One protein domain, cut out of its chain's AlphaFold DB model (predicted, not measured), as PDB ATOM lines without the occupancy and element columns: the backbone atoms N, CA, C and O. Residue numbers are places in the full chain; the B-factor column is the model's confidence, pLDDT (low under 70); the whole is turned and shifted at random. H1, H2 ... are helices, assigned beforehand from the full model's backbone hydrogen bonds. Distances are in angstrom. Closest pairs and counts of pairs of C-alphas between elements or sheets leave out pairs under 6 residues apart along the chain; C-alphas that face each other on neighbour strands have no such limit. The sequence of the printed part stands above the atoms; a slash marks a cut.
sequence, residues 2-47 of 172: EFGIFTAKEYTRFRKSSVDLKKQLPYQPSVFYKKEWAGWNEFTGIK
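This is residues 2 to 47 of the 172 residues of an uncharacterized protein of Shewanella sp. SG41-4 (UniProt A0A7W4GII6). The chain winds once round an open ring of four short helices: H1 and H2 make a corner, residues 25 to 28 lead back to H3, and residues 33 to 39 lead on to H4, which comes round near the first residue of H1. The ring is loosely joined, with H1 and H2 meeting only at their corner and H3 touching no helix. The printed part has 46 residues, with the named helices H1, H2, H3 and H4 in that order, no named strand, and the class all helix. The whole is compact, with a radius of gyration of the C-alphas of 10.4 A and spans of 27 by 21 by 15 A.

H1, residues 8 to 16, is the longest helix. It touches H2, residues 19 to 24, only at the corner by their tight link; their closest C-alphas, those of Arg 15 and Lys 22, are 5.1 A apart. Their lines stand at a steep tilt of 60 degrees, and they run opposite ways. H1 is close to but not clearly touching H4, residues 40 to 44; their closest C-alphas, those of Ala 8 and Trp 40, are 7.5 A apart. H3, residues 29 to 32, is apart from H1 and H2, and only just apart from H4, at 8.3 A between the closest C-alphas. H2 and H4 are apart. In H1, H2 and H4 every O i to N i+4 pair is within hydrogen-bond range; H3 is too short for such a pair, and its one O i to N i+3 pair is within range.

H1 begins at C-alpha 8 (142.193, 165.791, 111.541) and is 12.3 A long from first to last C-alpha. H2 measures 8.8 A, H3 5.0 A and H4 5.9 A. H4 ends at C-alpha 44 (149.942, 167.664, 116.668).

The two C-alphas farthest apart, those of Val 19 and Lys 47, are 28.8 A apart. The printed part has no cut and no long link. Its mean pLDDT is 86.9, and residues 2 to 4 are under 70.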
ATOM      1  N   GLU A   2     148.875 177.318 121.897       53.28
ATOM      2  CA  GLU A   2     148.474 175.989 121.424       53.28
ATOM      3  C   GLU A   2     147.097 176.110 120.776       53.28
ATOM      4  O   GLU A   2     146.107 176.385 121.449       53.28
ATOM      5  N   PHE A   3     147.015 175.934 119.460       58.59
ATOM      6  CA  PHE A   3     145.783 176.128 118.687       58.59
ATOM      7  C   PHE A   3     144.703 175.048 118.919       58.59
ATOM      8  O   PHE A   3     143.747 174.973 118.149       58.59
ATOM      9  N   GLY A   4     144.835 174.205 119.953       64.56
ATOM     10  CA  GLY A   4     143.827 173.209 120.335       64.56
ATOM     11  C   GLY A   4     143.444 172.252 119.199       64.56
ATOM     12  O   GLY A   4     142.269 171.928 119.019       64.56
ATOM     13  N   ILE A   5     144.413 171.852 118.370       81.44
ATOM     14  CA  ILE A   5     144.176 170.982 117.214       81.44
ATOM     15  C   ILE A   5     144.362 169.533 117.650       81.44
ATOM     16  O   ILE A   5     145.475 169.014 117.644       81.44
ATOM     17  N   PHE A   6     143.271 168.860 118.007       74.69
ATOM     18  CA  PHE A   6     143.333 167.506 118.554       74.69
ATOM     19  C   PHE A   6     142.945 166.404 117.560       74.69
ATOM     20  O   PHE A   6     143.040 165.215 117.866       74.69
ATOM     21  N   THR A   7     142.470 166.780 116.370       78.38
ATOM     22  CA  THR A   7     141.992 165.864 115.329       78.38
ATOM     23  C   THR A   7     142.298 166.368 113.931       78.38
ATOM     24  O   THR A   7     142.408 167.570 113.689       78.38
ATOM     25  N   ALA A   8     142.238 165.453 112.961       85.38
ATOM     26  CA  ALA A   8     142.193 165.791 111.541       85.38
ATOM     27  C   ALA A   8     141.080 166.797 111.183       85.38
ATOM     28  O   ALA A   8     141.250 167.668 110.324       85.38
ATOM     29  N   LYS A   9     139.923 166.696 111.853       85.19
ATOM     30  CA  LYS A   9     138.777 167.581 111.620       85.19
ATOM     31  C   LYS A   9     139.043 168.994 112.134       85.19
ATOM     32  O   LYS A   9     138.742 169.958 111.432       85.19
ATOM     33  N   GLU A  10     139.614 169.118 113.327       85.25
ATOM     34  CA  GLU A  10     140.025 170.403 113.899       85.25
ATOM     35  C   GLU A  10     141.164 171.018 113.088       85.25
ATOM     36  O   GLU A  10     141.077 172.195 112.758       85.25
ATOM     37  N   TYR A  11     142.134 170.223 112.627       90.12
ATOM     38  CA  TYR A  11     143.185 170.689 111.720       90.12
ATOM     39  C   TYR A  11     142.593 171.265 110.433       90.12
ATOM     40  O   TYR A  11     142.965 172.345 109.988       90.12
ATOM     41  N   THR A  12     141.613 170.575 109.848       89.56
ATOM     42  CA  THR A  12     140.949 171.050 108.632       89.56
ATOM     43  C   THR A  12     140.221 172.373 108.863       89.56
ATOM     44  O   THR A  12     140.232 173.235 107.984       89.56
ATOM     45  N   ARG A  13     139.573 172.545 110.024       89.25
ATOM     46  CA  ARG A  13     138.923 173.809 110.403       89.25
ATOM     47  C   ARG A  13     139.949 174.914 110.628       89.25
ATOM     48  O   ARG A  13     139.787 175.985 110.056       89.25
ATOM     49  N   PHE A  14     141.010 174.626 111.375       89.62
ATOM     50  CA  PHE A  14     142.115 175.541 111.629       89.62
ATOM     51  C   PHE A  14     142.769 176.006 110.328       89.62
ATOM     52  O   PHE A  14     142.856 177.194 110.064       89.62
ATOM     53  N   ARG A  15     143.103 175.083 109.426       92.50
ATOM     54  CA  ARG A  15     143.635 175.415 108.101       92.50
ATOM     55  C   ARG A  15     142.710 176.339 107.301       92.50
ATOM     56  O   ARG A  15     143.179 177.122 106.483       92.50
ATOM     57  N   LYS A  16     141.394 176.210 107.473       91.00
ATOM     58  CA  LYS A  16     140.391 177.019 106.766       91.00
ATOM     59  C   LYS A  16     140.083 178.350 107.461       91.00
ATOM     60  O   LYS A  16     139.350 179.135 106.868       91.00
ATOM     61  N   SER A  17     140.599 178.605 108.665       90.62
ATOM     62  CA  SER A  17     140.274 179.822 109.419       90.62
ATOM     63  C   SER A  17     140.924 181.078 108.837       90.62
ATOM     64  O   SER A  17     140.432 182.176 109.080       90.62
ATOM     65  N   SER A  18     141.980 180.938 108.028       93.50
ATOM     66  CA  SER A  18     142.558 182.046 107.271       93.50
ATOM     67  C   SER A  18     143.107 181.607 105.913       93.50
ATOM     68  O   SER A  18     143.448 180.442 105.683       93.50
ATOM     69  N   VAL A  19     143.194 182.566 104.989       93.50
ATOM     70  CA  VAL A  19     143.781 182.351 103.657       93.50
ATOM     71  C   VAL A  19     145.262 181.984 103.772       93.50
ATOM     72  O   VAL A  19     145.727 181.111 103.038       93.50
ATOM     73  N   ASP A  20     145.980 182.590 104.716       94.94
ATOM     74  CA  ASP A  20     147.405 182.332 104.926       94.94
ATOM     75  C   ASP A  20     147.652 180.919 105.446       94.94
ATOM     76  O   ASP A  20     148.465 180.194 104.875       94.94
ATOM     77  N   LEU A  21     146.873 180.459 106.433       92.00
ATOM     78  CA  LEU A  21     146.957 179.080 106.921       92.00
ATOM     79  C   LEU A  21     146.621 178.077 105.815       92.00
ATOM     80  O   LEU A  21     147.276 177.045 105.691       92.00
ATOM     81  N   LYS A  22     145.645 178.387 104.954       93.44
ATOM     82  CA  LYS A  22     145.293 177.533 103.811       93.44
ATOM     83  C   LYS A  22     146.446 177.386 102.810       93.44
ATOM     84  O   LYS A  22     146.539 176.328 102.179       93.44
ATOM     85  N   LYS A  23     147.279 178.423 102.652       93.19
ATOM     86  CA  LYS A  23     148.473 178.424 101.791       93.19
ATOM     87  C   LYS A  23     149.664 177.729 102.452       93.19
ATOM     88  O   LYS A  23     150.361 176.982 101.777       93.19
ATOM     89  N   GLN A  24     149.883 177.960 103.744       93.81
ATOM     90  CA  GLN A  24     151.042 177.442 104.482       93.81
ATOM     91  C   GLN A  24     150.897 175.969 104.876       93.81
ATOM     92  O   GLN A  24     151.888 175.248 104.944       93.81
ATOM     93  N   LEU A  25     149.672 175.510 105.139       92.56
ATOM     94  CA  LEU A  25     149.418 174.169 105.653       92.56
ATOM     95  C   LEU A  25     148.875 173.238 104.556       92.56
ATOM     96  O   LEU A  25     147.939 173.611 103.833       92.56
ATOM     97  N   PRO A  26     149.380 171.996 104.438       94.38
ATOM     98  CA  PRO A  26     148.899 171.055 103.434       94.38
ATOM     99  C   PRO A  26     147.469 170.592 103.726       94.38
ATOM    100  O   PRO A  26     147.064 170.423 104.875       94.38
ATOM    101  N   TYR A  27     146.680 170.334 102.681       92.50
ATOM    102  CA  TYR A  27     145.326 169.792 102.856       92.50
ATOM    103  C   TYR A  27     145.340 168.377 103.457       92.50
ATOM    104  O   TYR A  27     144.509 168.059 104.303       92.50
ATOM    105  N   GLN A  28     146.310 167.555 103.051       92.00
ATOM    106  CA  GLN A  28     146.523 166.198 103.550       92.00
ATOM    107  C   GLN A  28     147.955 166.064 104.080       92.00
ATOM    108  O   GLN A  28     148.849 165.681 103.324       92.00
ATOM    109  N   PRO A  29     148.188 166.367 105.370       93.50
ATOM    110  CA  PRO A  29     149.505 166.241 105.990       93.50
ATOM    111  C   PRO A  29     150.115 164.848 105.830       93.50
ATOM    112  O   PRO A  29     151.286 164.734 105.493       93.50
ATOM    113  N   SER A  30     149.309 163.790 105.958       92.88
ATOM    114  CA  SER A  30     149.777 162.406 105.809       92.88
ATOM    115  C   SER A  30     150.304 162.064 104.417       92.88
ATOM    116  O   SER A  30     151.098 161.142 104.269       92.88
ATOM    117  N   VAL A  31     149.853 162.788 103.390       94.88
ATOM    118  CA  VAL A  31     150.325 162.625 102.008       94.88
ATOM    119  C   VAL A  31     151.492 163.567 101.730       94.88
ATOM    120  O   VAL A  31     152.469 163.163 101.111       94.88
ATOM    121  N   PHE A  32     151.411 164.808 102.209       95.62
ATOM    122  CA  PHE A  32     152.453 165.813 102.012       95.62
ATOM    123  C   PHE A  32     153.756 165.432 102.730       95.62
ATOM    124  O   PHE A  32     154.818 165.418 102.120       95.62
ATOM    125  N   TYR A  33     153.659 165.020 103.995       94.00
ATOM    126  CA  TYR A  33     154.779 164.562 104.819       94.00
ATOM    127  C   TYR A  33     154.968 163.044 104.752       94.00
ATOM    128  O   TYR A  33     155.468 162.454 105.698       94.00
ATOM    129  N   LYS A  34     154.575 162.371 103.661       94.31
ATOM    130  CA  LYS A  34     154.515 160.894 103.578       94.31
ATOM    131  C   LYS A  34     155.766 160.161 104.091       94.31
ATOM    132  O   LYS A  34     155.631 159.074 104.639       94.31
ATOM    133  N   LYS A  35     156.964 160.728 103.900       95.00
ATOM    134  CA  LYS A  35     158.241 160.134 104.347       95.00
ATOM    135  C   LYS A  35     158.494 160.265 105.854       95.00
ATOM    136  O   LYS A  35     159.182 159.428 106.417       95.00
ATOM    137  N   GLU A  36     157.939 161.297 106.478       94.00
ATOM    138  CA  GLU A  36     158.161 161.671 107.884       94.00
ATOM    139  C   GLU A  36     156.880 161.514 108.722       94.00
ATOM    140  O   GLU A  36     156.858 161.789 109.919       94.00
ATOM    141  N   TRP A  37     155.778 161.079 108.103       92.38
ATOM    142  CA  TRP A  37     154.477 160.995 108.744       92.38
ATOM    143  C   TRP A  37     154.433 159.847 109.753       92.38
ATOM    144  O   TRP A  37     154.147 158.701 109.409       92.38
ATOM    145  N   ALA A  38     154.630 160.184 111.024       89.31
ATOM    146  CA  ALA A  38     154.502 159.256 112.145       89.31
ATOM    147  C   ALA A  38     153.073 159.194 112.732       89.31
ATOM    148  O   ALA A  38     152.826 158.517 113.729       89.31
ATOM    149  N   GLY A  39     152.105 159.876 112.108       87.00
ATOM    150  CA  GLY A  39     150.711 159.913 112.549       87.00
ATOM    151  C   GLY A  39     150.301 161.236 113.192       87.00
ATOM    152  O   GLY A  39     151.096 162.154 113.371       87.00
ATOM    153  N   TRP A  40     149.018 161.327 113.552       83.81
ATOM    154  CA  TRP A  40     148.446 162.552 114.117       83.81
ATOM    155  C   TRP A  40     149.061 162.940 115.461       83.81
ATOM    156  O   TRP A  40     149.225 164.128 115.693       83.81
ATOM    157  N   ASN A  41     149.444 161.971 116.300       81.69
ATOM    158  CA  ASN A  41     150.024 162.256 117.616       81.69
ATOM    159  C   ASN A  41     151.348 163.020 117.515       81.69
ATOM    160  O   ASN A  41     151.569 163.947 118.283       81.69
ATOM    161  N   GLU A  42     152.208 162.640 116.568       85.81
ATOM    162  CA  GLU A  42     153.481 163.328 116.335       85.81
ATOM    163  C   GLU A  42     153.243 164.677 115.653       85.81
ATOM    164  O   GLU A  42     153.798 165.696 116.048       85.81
ATOM    165  N   PHE A  43     152.335 164.709 114.675       86.19
ATOM    166  CA  PHE A  43     152.029 165.920 113.921       86.19
ATOM    167  C   PHE A  43     151.393 167.033 114.768       86.19
ATOM    168  O   PHE A  43     151.632 168.211 114.511       86.19
ATOM    169  N   THR A  44     150.566 166.687 115.758       80.88
ATOM    170  CA  THR A  44     149.942 167.664 116.668       80.88
ATOM    171  C   THR A  44     150.656 167.776 118.010       80.88
ATOM    172  O   THR A  44     150.303 168.649 118.800       80.88
ATOM    173  N   GLY A  45     151.620 166.895 118.294       79.56
ATOM    174  CA  GLY A  45     152.284 166.772 119.595       79.56
ATOM    175  C   GLY A  45     151.410 166.168 120.705       79.56
ATOM    176  O   GLY A  45     151.837 166.110 121.858       79.56
ATOM    177  N   ILE A  46     150.189 165.715 120.397       77.44
ATOM    178  CA  ILE A  46     149.212 165.262 121.396       77.44
ATOM    179  C   ILE A  46     149.185 163.736 121.462       77.44
ATOM    180  O   ILE A  46     148.792 163.050 120.521       77.44
ATOM    181  N   LYS A  47     149.535 163.186 122.626       75.62
ATOM    182  CA  LYS A  47     149.491 161.740 122.878       75.62
ATOM    183  C   LYS A  47     148.103 161.328 123.371       75.62
ATOM    184  O   LYS A  47     147.712 161.638 124.492       75.62
TER     185      LYS A  47